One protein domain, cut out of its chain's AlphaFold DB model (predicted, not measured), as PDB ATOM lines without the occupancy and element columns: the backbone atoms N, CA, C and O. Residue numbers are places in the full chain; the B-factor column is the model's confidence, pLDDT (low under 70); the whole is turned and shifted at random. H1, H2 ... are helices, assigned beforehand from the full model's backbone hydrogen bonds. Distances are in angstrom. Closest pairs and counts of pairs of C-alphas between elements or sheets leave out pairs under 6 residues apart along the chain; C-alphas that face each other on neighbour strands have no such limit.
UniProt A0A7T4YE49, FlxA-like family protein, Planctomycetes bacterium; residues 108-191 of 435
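What this domain is: This is residues 108 to 191 of the 435 residues of the protein "FlxA-like family protein" of Planctomycetes bacterium (UniProt A0A7T4YE49). Four short helices stand round a common middle like the corners of a four-sided ring, in the order H1, H2, H4, H3, with few contacts between them. H2 and H4 run side by side the same way, while H1 and H3 cross them at a slant, running opposite ways to them. The printed part has 84 residues, with four named helices, H1 to H4 in chain order, and no named strand; the class is all helix. It is compact, with a radius of gyration of the C-alphas of 12.2 A and spans of 30 by 26 by 18 A.

How they stand to each other: Begin with H1, residues 113 to 121, and go on to H2, residues 129 to 140: they touch at Tyr 120 and Val 129, whose C-alphas, the closest, are 5.9 A apart. These two form a hairpin, opposite ways at a steep tilt of 43 degrees. Next comes H3, residues 151 to 162, near H1 and close but not clearly touching H2, with the C-alphas of Ile 140 and Phe 154 closest at 7.8 A. Last is H4, residues 174 to 186, which with residues 180 to 184 alone only just touches residues 137 to 140 of H2, with 3 pairs of C-alphas within 8 A, the closest those of Met 137 and Met 180 at 7.2 A. Their shallow tilt is 6 degrees, the same way. H3 and H4 are close but not clearly touching, the closest C-alphas being those of Phe 158 and Leu 184 at 7.1 A. H1 and H4 are apart. In H1, H2, H3 and H4 every O i to N i+4 pair is within hydrogen-bond range.

Where its parts are: Find C-alpha 113 at (274.358, 249.805, 150.896); from there H1 runs 12.3 A. H2 covers 16.2 A and H3 16.7 A. H4 runs 18.0 A to C-alpha 186 at (277.025, 255.083, 169.773).

The domain as a whole: Look at Ser 146 and Lys 167 for the two C-alphas farthest apart, 35.0 A. The printed part has no cut, and the link from H3 to H4, 11 residues, is long. The mean pLDDT of the printed part is 78.8, and residues 165 to 187 are under 70.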
ATOM      1  N   ASN A 108     277.797 240.345 148.404       93.19
ATOM      2  CA  ASN A 108     277.287 241.428 149.242       93.19
ATOM      3  C   ASN A 108     278.293 242.584 149.353       93.19
ATOM      4  O   ASN A 108     277.864 243.735 149.426       93.19
ATOM      5  N   ARG A 109     279.602 242.322 149.211       91.88
ATOM      6  CA  ARG A 109     280.656 243.351 149.191       91.88
ATOM      7  C   ARG A 109     280.492 244.376 148.068       91.88
ATOM      8  O   ARG A 109     280.850 245.536 148.234       91.88
ATOM      9  N   TYR A 110     279.915 243.975 146.938       91.50
ATOM     10  CA  TYR A 110     279.702 244.860 145.788       91.50
ATOM     11  C   TYR A 110     278.292 245.448 145.737       91.50
ATOM     12  O   TYR A 110     278.034 246.367 144.958       91.50
ATOM     13  N   LYS A 111     277.366 244.951 146.564       93.12
ATOM     14  CA  LYS A 111     276.011 245.499 146.615       93.12
ATOM     15  C   LYS A 111     276.042 246.921 147.189       93.12
ATOM     16  O   LYS A 111     276.742 247.179 148.180       93.12
ATOM     17  N   PRO A 112     275.275 247.864 146.613       91.88
ATOM     18  CA  PRO A 112     275.122 249.182 147.207       91.88
ATOM     19  C   PRO A 112     274.434 249.045 148.565       91.88
ATOM     20  O   PRO A 112     273.542 248.217 148.749       91.88
ATOM     21  N   PHE A 113     274.822 249.894 149.512       87.44
ATOM     22  CA  PHE A 113     274.358 249.805 150.896       87.44
ATOM     23  C   PHE A 113     272.822 249.792 151.027       87.44
ATOM     24  O   PHE A 113     272.265 248.998 151.779       87.44
ATOM     25  N   ARG A 114     272.120 250.610 150.228       87.81
ATOM     26  CA  ARG A 114     270.647 250.668 150.216       87.81
ATOM     27  C   ARG A 114     269.996 249.328 149.850       87.81
ATOM     28  O   ARG A 114     268.937 249.017 150.384       87.81
ATOM     29  N   LEU A 115     270.618 248.548 148.963       92.69
ATOM     30  CA  LEU A 115     270.122 247.225 148.587       92.69
ATOM     31  C   LEU A 115     270.331 246.218 149.720       92.69
ATOM     32  O   LEU A 115     269.408 245.474 150.025       92.69
ATOM     33  N   LEU A 116     271.491 246.249 150.387       92.31
ATOM     34  CA  LEU A 116     271.753 245.410 151.565       92.31
ATOM     35  C   LEU A 116     270.759 245.699 152.691       92.31
ATOM     36  O   LEU A 116     270.201 244.778 153.276       92.31
ATOM     37  N   LEU A 117     270.493 246.978 152.965       88.06
ATOM     38  CA  LEU A 117     269.488 247.362 153.949       88.06
ATOM     39  C   LEU A 117     268.106 246.849 153.536       88.06
ATOM     40  O   LEU A 117     267.426 246.223 154.337       88.06
ATOM     41  N   PHE A 118     267.704 247.051 152.280       90.12
ATOM     42  CA  PHE A 118     266.431 246.538 151.775       90.12
ATOM     43  C   PHE A 118     266.303 245.015 151.943       90.12
ATOM     44  O   PHE A 118     265.276 244.557 152.443       90.12
ATOM     45  N   GLU A 119     267.333 244.252 151.573       91.75
ATOM     46  CA  GLU A 119     267.406 242.791 151.717       91.75
ATOM     47  C   GLU A 119     267.349 242.348 153.187       91.75
ATOM     48  O   GLU A 119     266.660 241.384 153.514       91.75
ATOM     49  N   TYR A 120     268.019 243.074 154.087       88.94
ATOM     50  CA  TYR A 120     267.980 242.812 155.527       88.94
ATOM     51  C   TYR A 120     266.587 243.058 156.122       88.94
ATOM     52  O   TYR A 120     266.093 242.266 156.921       88.94
ATOM     53  N   MET A 121     265.932 244.145 155.707       82.88
ATOM     54  CA  MET A 121     264.590 244.511 156.171       82.88
ATOM     55  C   MET A 121     263.485 243.667 155.538       82.88
ATOM     56  O   MET A 121     262.388 243.575 156.083       82.88
ATOM     57  N   ASN A 122     263.771 243.033 154.402       85.69
ATOM     58  CA  ASN A 122     262.847 242.166 153.690       85.69
ATOM     59  C   ASN A 122     263.512 240.805 153.422       85.69
ATOM     60  O   ASN A 122     263.865 240.515 152.272       85.69
ATOM     61  N   PRO A 123     263.660 239.959 154.465       86.56
ATOM     62  CA  PRO A 123     264.350 238.671 154.400       86.56
ATOM     63  C   PRO A 123     263.961 237.782 153.217       86.56
ATOM     64  O   PRO A 123     264.793 237.045 152.704       86.56
ATOM     65  N   GLN A 124     262.714 237.866 152.748       86.75
ATOM     66  CA  GLN A 124     262.211 237.100 151.606       86.75
ATOM     67  C   GLN A 124     262.931 237.386 150.277       86.75
ATOM     68  O   GLN A 124     262.829 236.577 149.358       86.75
ATOM     69  N   PHE A 125     263.636 238.517 150.156       88.62
ATOM     70  CA  PHE A 125     264.414 238.866 148.962       88.62
ATOM     71  C   PHE A 125     265.903 238.533 149.086       88.62
ATOM     72  O   PHE A 125     266.618 238.661 148.094       88.62
ATOM     73  N   SER A 126     266.377 238.103 150.261       88.75
ATOM     74  CA  SER A 126     267.763 237.678 150.439       88.75
ATOM     75  C   SER A 126     267.854 236.159 150.560       88.75
ATOM     76  O   SER A 126     267.191 235.577 151.419       88.75
ATOM     77  N   PRO A 127     268.704 235.493 149.761       84.06
ATOM     78  CA  PRO A 127     268.977 234.076 149.960       84.06
ATOM     79  C   PRO A 127     269.712 233.809 151.285       84.06
ATOM     80  O   PRO A 127     269.580 232.728 151.849       84.06
ATOM     81  N   ASP A 128     270.460 234.799 151.781       88.94
ATOM     82  CA  ASP A 128     271.271 234.701 152.990       88.94
ATOM     83  C   ASP A 128     271.251 236.036 153.752       88.94
ATOM     84  O   ASP A 128     272.006 236.974 153.480       88.94
ATOM     85  N   VAL A 129     270.318 236.145 154.695       88.75
ATOM     86  CA  VAL A 129     270.147 237.342 155.533       88.75
ATOM     87  C   VAL A 129     271.326 237.525 156.490       88.75
ATOM     88  O   VAL A 129     271.654 238.658 156.839       88.75
ATOM     89  N   GLU A 130     271.982 236.437 156.898       89.44
ATOM     90  CA  GLU A 130     273.112 236.481 157.824       89.44
ATOM     91  C   GLU A 130     274.349 237.066 157.141       89.44
ATOM     92  O   GLU A 130     274.959 237.990 157.677       89.44
ATOM     93  N   ALA A 131     274.651 236.645 155.910       90.75
ATOM     94  CA  ALA A 131     275.721 237.247 155.117       90.75
ATOM     95  C   ALA A 131     275.463 238.735 154.815       90.75
ATOM     96  O   ALA A 131     276.397 239.542 154.827       90.75
ATOM     97  N   VAL A 132     274.204 239.122 154.572       92.38
ATOM     98  CA  VAL A 132     273.825 240.539 154.417       92.38
ATOM     99  C   VAL A 132     274.038 241.302 155.727       92.38
ATOM    100  O   VAL A 132     274.594 242.399 155.710       92.38
ATOM    101  N   HIS A 133     273.646 240.726 156.865       89.62
ATOM    102  CA  HIS A 133     273.846 241.330 158.180       89.62
ATOM    103  C   HIS A 133     275.333 241.518 158.509       89.62
ATOM    104  O   HIS A 133     275.729 242.604 158.921       89.62
ATOM    105  N   LEU A 134     276.167 240.499 158.281       91.12
ATOM    106  CA  LEU A 134     277.613 240.566 158.504       91.12
ATOM    107  C   LEU A 134     278.273 241.650 157.646       91.12
ATOM    108  O   LEU A 134     279.096 242.415 158.149       91.12
ATOM    109  N   GLU A 135     277.881 241.772 156.378       93.19
ATOM    110  CA  GLU A 135     278.372 242.839 155.499       93.19
ATOM    111  C   GLU A 135     277.916 244.228 155.979       93.19
ATOM    112  O   GLU A 135     278.726 245.153 156.046       93.19
ATOM    113  N   LEU A 136     276.645 244.384 156.374       91.50
ATOM    114  CA  LEU A 136     276.137 245.635 156.954       91.50
ATOM    115  C   LEU A 136     276.925 246.025 158.209       91.50
ATOM    116  O   LEU A 136     277.373 247.166 158.321       91.50
ATOM    117  N   MET A 137     277.152 245.076 159.118       88.12
ATOM    118  CA  MET A 137     277.935 245.303 160.332       88.12
ATOM    119  C   MET A 137     279.393 245.630 160.016       88.12
ATOM    120  O   MET A 137     279.968 246.484 160.681       88.12
ATOM    121  N   THR A 138     279.974 245.027 158.979       90.62
ATOM    122  CA  THR A 138     281.341 245.331 158.531       90.62
ATOM    123  C   THR A 138     281.460 246.776 158.036       90.62
ATOM    124  O   THR A 138     282.427 247.447 158.378       90.62
ATOM    125  N   ARG A 139     280.459 247.294 157.309       89.88
ATOM    126  CA  ARG A 139     280.446 248.688 156.808       89.88
ATOM    127  C   ARG A 139     280.108 249.735 157.866       89.88
ATOM    128  O   ARG A 139     280.505 250.894 157.746       89.88
ATOM    129  N   ILE A 140     279.324 249.343 158.868       87.44
ATOM    130  CA  ILE A 140     278.962 250.193 160.011       87.44
ATOM    131  C   ILE A 140     280.104 250.224 161.037       87.44
ATOM    132  O   ILE A 140     280.327 251.245 161.689       87.44
ATOM    133  N   SER A 141     280.824 249.112 161.191       84.94
ATOM    134  CA  SER A 141     281.925 248.983 162.136       84.94
ATOM    135  C   SER A 141     283.125 249.841 161.718       84.94
ATOM    136  O   SER A 141     283.494 249.865 160.544       84.94
ATOM    137  N   PRO A 142     283.808 250.504 162.668       73.94
ATOM    138  CA  PRO A 142     285.020 251.271 162.385       73.94
ATOM    139  C   PRO A 142     286.246 250.398 162.048       73.94
ATOM    140  O   PRO A 142     287.323 250.945 161.829       73.94
ATOM    141  N   ALA A 143     286.114 249.066 162.043       82.38
ATOM    142  CA  ALA A 143     287.239 248.140 161.905       82.38
ATOM    143  C   ALA A 143     287.940 248.194 160.533       82.38
ATOM    144  O   ALA A 143     289.152 247.998 160.482       82.38
ATOM    145  N   ASP A 144     287.216 248.483 159.445       84.88
ATOM    146  CA  ASP A 144     287.794 248.637 158.102       84.88
ATOM    147  C   ASP A 144     287.463 250.027 157.523       84.88
ATOM    148  O   ASP A 144     286.358 250.248 157.015       84.88
ATOM    149  N   PRO A 145     288.412 250.983 157.558       84.94
ATOM    150  CA  PRO A 145     288.204 252.331 157.037       84.94
ATOM    151  C   PRO A 145     287.844 252.366 155.550       84.94
ATOM    152  O   PRO A 145     287.203 253.317 155.111       84.94
ATOM    153  N   SER A 146     288.252 251.357 154.771       87.50
ATOM    154  CA  SER A 146     288.016 251.314 153.323       87.50
ATOM    155  C   SER A 146     286.574 250.955 152.961       87.50
ATOM    156  O   SER A 146     286.098 251.320 151.886       87.50
ATOM    157  N   LEU A 147     285.873 250.263 153.864       85.12
ATOM    158  CA  LEU A 147     284.478 249.842 153.701       85.12
ATOM    159  C   LEU A 147     283.505 250.685 154.531       85.12
ATOM    160  O   LEU A 147     282.290 250.487 154.448       85.12
ATOM    161  N   ARG A 148     284.029 251.623 155.323       85.62
ATOM    162  CA  ARG A 148     283.241 252.478 156.203       85.62
ATOM    163  C   ARG A 148     282.318 253.381 155.391       85.62
ATOM    164  O   ARG A 148     282.737 254.030 154.432       85.62
ATOM    165  N   LEU A 149     281.058 253.457 155.811       87.19
ATOM    166  CA  LEU A 149     280.114 254.434 155.269       87.19
ATOM    167  C   LEU A 149     280.613 255.860 155.509       87.19
ATOM    168  O   LEU A 149     281.132 256.169 156.583       87.19
ATOM    169  N   SER A 150     280.396 256.748 154.537       87.50
ATOM    170  CA  SER A 150     280.577 258.177 154.790       87.50
ATOM    171  C   SER A 150     279.597 258.648 155.867       87.50
ATOM    172  O   SER A 150     278.496 258.106 155.995       87.50
ATOM    173  N   ASP A 151     279.940 259.708 156.598       83.50
ATOM    174  CA  ASP A 151     279.054 260.261 157.631       83.50
ATOM    175  C   ASP A 151     277.670 260.619 157.061       83.50
ATOM    176  O   ASP A 151     276.641 260.383 157.692       83.50
ATOM    177  N   SER A 152     277.606 261.113 155.821       82.62
ATOM    178  CA  SER A 152     276.339 261.381 155.127       82.62
ATOM    179  C   SER A 152     275.511 260.116 154.871       82.62
ATOM    180  O   SER A 152     274.308 260.115 155.130       82.62
ATOM    181  N   GLN A 153     276.136 259.028 154.412       83.31
ATOM    182  CA  GLN A 153     275.471 257.738 154.202       83.31
ATOM    183  C   GLN A 153     274.987 257.143 155.524       83.31
ATOM    184  O   GLN A 153     273.888 256.596 155.596       83.31
ATOM    185  N   PHE A 154     275.786 257.294 156.578       83.31
ATOM    186  CA  PHE A 154     275.449 256.850 157.921       83.31
ATOM    187  C   PHE A 154     274.220 257.581 158.478       83.31
ATOM    188  O   PHE A 154     273.299 256.951 158.996       83.31
ATOM    189  N   ASN A 155     274.158 258.906 158.315       79.44
ATOM    190  CA  ASN A 155     273.002 259.700 158.731       79.44
ATOM    191  C   ASN A 155     271.735 259.329 157.942       79.44
ATOM    192  O   ASN A 155     270.672 259.160 158.536       79.44
ATOM    193  N   GLN A 156     271.839 259.138 156.620       80.38
ATOM    194  CA  GLN A 156     270.706 258.697 155.794       80.38
ATOM    195  C   GLN A 156     270.190 257.314 156.202       80.38
ATOM    196  O   GLN A 156     268.979 257.108 156.271       80.38
ATOM    197  N   LEU A 157     271.098 256.380 156.499       81.56
ATOM    198  CA  LEU A 157     270.749 255.059 157.013       81.56
ATOM    199  C   LEU A 157     269.961 255.171 158.315       81.56
ATOM    200  O   LEU A 157     268.913 254.547 158.463       81.56
ATOM    201  N   PHE A 158     270.484 255.957 159.252       81.94
ATOM    202  CA  PHE A 158     269.884 256.101 160.562       81.94
ATOM    203  C   PHE A 158     268.458 256.657 160.466       81.94
ATOM    204  O   PHE A 158     267.541 256.104 161.065       81.94
ATOM    205  N   ILE A 159     268.251 257.687 159.641       79.06
ATOM    206  CA  ILE A 159     266.921 258.252 159.373       79.06
ATOM    207  C   ILE A 159     265.994 257.200 158.754       79.06
ATOM    208  O   ILE A 159     264.895 256.993 159.263       79.06
ATOM    209  N   ALA A 160     266.448 256.475 157.727       79.12
ATOM    210  CA  ALA A 160     265.641 255.442 157.073       79.12
ATOM    211  C   ALA A 160     265.237 254.302 158.026       79.12
ATOM    212  O   ALA A 160     264.157 253.730 157.884       79.12
ATOM    213  N   MET A 161     266.087 253.972 159.003       78.69
ATOM    214  CA  MET A 161     265.761 252.996 160.045       78.69
ATOM    215  C   MET A 161     264.750 253.523 161.063       78.69
ATOM    216  O   MET A 161     263.951 252.736 161.557       78.69
ATOM    217  N   MET A 162     264.774 254.818 161.384       77.19
ATOM    218  CA  MET A 162     263.805 255.423 162.304       77.19
ATOM    219  C   MET A 162     262.423 255.604 161.682       77.19
ATOM    220  O   MET A 162     261.419 255.452 162.366       77.19
ATOM    221  N   GLU A 163     262.357 255.934 160.392       78.44
ATOM    222  CA  GLU A 163     261.084 256.116 159.680       78.44
ATOM    223  C   GLU A 163     260.322 254.800 159.473       78.44
ATOM    224  O   GLU A 163     259.140 254.801 159.123       78.44
ATOM    225  N   GLN A 164     260.980 253.661 159.687       76.38
ATOM    226  CA  GLN A 164     260.318 252.370 159.647       76.38
ATOM    227  C   GLN A 164     259.383 252.211 160.844       76.38
ATOM    228  O   GLN A 164     259.807 252.246 161.996       76.38
ATOM    229  N   ASP A 165     258.098 252.007 160.541       67.81
ATOM    230  CA  ASP A 165     257.057 251.742 161.531       67.81
ATOM    231  C   ASP A 165     257.497 250.579 162.443       67.81
ATOM    232  O   ASP A 165     257.650 249.455 161.948       67.81
ATOM    233  N   PRO A 166     257.664 250.808 163.761       63.12
ATOM    234  CA  PRO A 166     258.056 249.773 164.713       63.12
ATOM    235  C   PRO A 166     257.156 248.535 164.636       63.12
ATOM    236  O   PRO A 166     257.607 247.423 164.885       63.12
ATOM    237  N   LYS A 167     255.887 248.699 164.233       65.12
ATOM    238  CA  LYS A 167     254.924 247.598 164.084       65.12
ATOM    239  C   LYS A 167     255.234 246.667 162.912       65.12
ATOM    240  O   LYS A 167     254.731 245.545 162.885       65.12
ATOM    241  N   ARG A 168     256.019 247.116 161.927       61.81
ATOM    242  CA  ARG A 168     256.448 246.301 160.778       61.81
ATOM    243  C   ARG A 168     257.708 245.494 161.066       61.81
ATOM    244  O   ARG A 168     258.003 244.561 160.320       61.81
ATOM    245  N   ILE A 169     258.425 245.819 162.137       58.59
ATOM    246  CA  ILE A 169     259.614 245.084 162.548       58.59
ATOM    247  C   ILE A 169     259.146 243.847 163.318       58.59
ATOM    248  O   ILE A 169     258.574 243.917 164.403       58.59
ATOM    249  N   ASN A 170     259.301 242.679 162.698       52.31
ATOM    250  CA  ASN A 170     258.853 241.419 163.271       52.31
ATOM    251  C   ASN A 170     259.854 240.987 164.361       52.31
ATOM    252  O   ASN A 170     260.965 240.560 164.039       52.31
ATOM    253  N   PHE A 171     259.451 241.071 165.637       44.91
ATOM    254  CA  PHE A 171     260.301 240.921 166.835       44.91
ATOM    255  C   PHE A 171     261.167 239.646 166.925       44.91
ATOM    256  O   PHE A 171     262.057 239.534 167.764       44.91
ATOM    257  N   LYS A 172     260.969 238.653 166.054       45.22
ATOM    258  CA  LYS A 172     261.849 237.473 165.976       45.22
ATOM    259  C   LYS A 172     263.204 237.745 165.306       45.22
ATOM    260  O   LYS A 172     264.135 236.983 165.544       45.22
ATOM    261  N   VAL A 173     263.333 238.813 164.515       48.88
ATOM    262  CA  VAL A 173     264.592 239.248 163.865       48.88
ATOM    263  C   VAL A 173     265.381 240.235 164.761       48.88
ATOM    264  O   VAL A 173     266.507 240.627 164.456       48.88
ATOM    265  N   ASP A 174     264.831 240.612 165.921       54.62
ATOM    266  CA  ASP A 174     265.131 241.903 166.552       54.62
ATOM    267  C   ASP A 174     266.442 242.042 167.310       54.62
ATOM    268  O   ASP A 174     266.936 243.162 167.428       54.62
ATOM    269  N   LYS A 175     267.072 240.969 167.802       60.47
ATOM    270  CA  LYS A 175     268.350 241.148 168.521       60.47
ATOM    271  C   LYS A 175     269.400 241.829 167.642       60.47
ATOM    272  O   LYS A 175     270.143 242.684 168.120       60.47
ATOM    273  N   ASN A 176     269.409 241.508 166.353       59.72
ATOM    274  CA  ASN A 176     270.361 242.063 165.400       59.72
ATOM    275  C   ASN A 176     269.985 243.492 164.984       59.72
ATOM    276  O   ASN A 176     270.874 244.329 164.844       59.72
ATOM    277  N   PHE A 177     268.687 243.810 164.871       64.88
ATOM    278  CA  PHE A 177     268.229 245.183 164.630       64.88
ATOM    279  C   PHE A 177     268.563 246.093 165.815       64.88
ATOM    280  O   PHE A 177     269.180 247.133 165.617       64.88
ATOM    281  N   TYR A 178     268.267 245.669 167.048       64.81
ATOM    282  CA  TYR A 178     268.646 246.401 168.258       64.81
ATOM    283  C   TYR A 178     270.161 246.552 168.399       64.81
ATOM    284  O   TYR A 178     270.625 247.619 168.793       64.81
ATOM    285  N   THR A 179     270.947 245.528 168.052       63.84
ATOM    286  CA  THR A 179     272.416 245.615 168.075       63.84
ATOM    287  C   THR A 179     272.914 246.630 167.053       63.84
ATOM    288  O   THR A 179     273.679 247.523 167.411       63.84
ATOM    289  N   MET A 180     272.422 246.566 165.813       63.97
ATOM    290  CA  MET A 180     272.753 247.535 164.768       63.97
ATOM    291  C   MET A 180     272.343 248.947 165.191       63.97
ATOM    292  O   MET A 180     273.157 249.858 165.157       63.97
ATOM    293  N   PHE A 181     271.128 249.120 165.702       65.94
ATOM    294  CA  PHE A 181     270.625 250.398 166.194       65.94
ATOM    295  C   PHE A 181     271.444 250.945 167.371       65.94
ATOM    296  O   PHE A 181     271.726 252.139 167.433       65.94
ATOM    297  N   THR A 182     271.892 250.075 168.278       66.94
ATOM    298  CA  THR A 182     272.754 250.445 169.409       66.94
ATOM    299  C   THR A 182     274.135 250.883 168.930       66.94
ATOM    300  O   THR A 182     274.637 251.910 169.384       66.94
ATOM    301  N   VAL A 183     274.733 250.157 167.980       63.12
ATOM    302  CA  VAL A 183     276.006 250.546 167.355       63.12
ATOM    303  C   VAL A 183     275.857 251.883 166.631       63.12
ATOM    304  O   VAL A 183     276.701 252.764 166.790       63.12
ATOM    305  N   LEU A 184     274.749 252.077 165.913       64.94
ATOM    306  CA  LEU A 184     274.469 253.333 165.229       64.94
ATOM    307  C   LEU A 184     274.300 254.502 166.209       64.94
ATOM    308  O   LEU A 184     274.839 255.581 165.977       64.94
ATOM    309  N   LYS A 185     273.621 254.270 167.338       62.72
ATOM    310  CA  LYS A 185     273.428 255.251 168.413       62.72
ATOM    311  C   LYS A 185     274.746 255.691 169.055       62.72
ATOM    312  O   LYS A 185     274.874 256.844 169.460       62.72
ATOM    313  N   MET A 186     275.719 254.786 169.170       61.12
ATOM    314  CA  MET A 186     277.025 255.083 169.773       61.12
ATOM    315  C   MET A 186     278.005 255.755 168.807       61.12
ATOM    316  O   MET A 186     279.083 256.178 169.225       61.12
ATOM    317  N   HIS A 187     277.654 255.878 167.528       68.81
ATOM    318  CA  HIS A 187     278.561 256.428 166.539       68.81
ATOM    319  C   HIS A 187     278.634 257.955 166.654       68.81
ATOM    320  O   HIS A 187     277.644 258.676 166.504       68.81
ATOM    321  N   SER A 188     279.838 258.467 166.905       70.69
ATOM    322  CA  SER A 188     280.094 259.895 167.124       70.69
ATOM    323  C   SER A 188     279.726 260.780 165.929       70.69
ATOM    324  O   SER A 188     279.458 261.964 166.123       70.69
ATOM    325  N   ALA A 189     279.661 260.212 164.719       71.31
ATOM    326  CA  ALA A 189     279.439 260.949 163.474       71.31
ATOM    327  C   ALA A 189     277.971 261.268 163.129       71.31
ATOM    328  O   ALA A 189     277.684 261.769 162.039       71.31
ATOM    329  N   LEU A 190     277.019 260.975 164.022       77.06
ATOM    330  CA  LEU A 190     275.651 261.460 163.834       77.06
ATOM    331  C   LEU A 190     275.643 262.996 163.871       77.06
ATOM    332  O   LEU A 190     276.140 263.599 164.829       77.06
ATOM    333  N   THR A 191     275.061 263.628 162.849       81.00
ATOM    334  CA  THR A 191     274.882 265.087 162.834       81.00
ATOM    335  C   THR A 191     273.929 265.506 163.949       81.00
ATOM    336  O   THR A 191     273.087 264.724 164.399       81.00
TER     337      THR A 191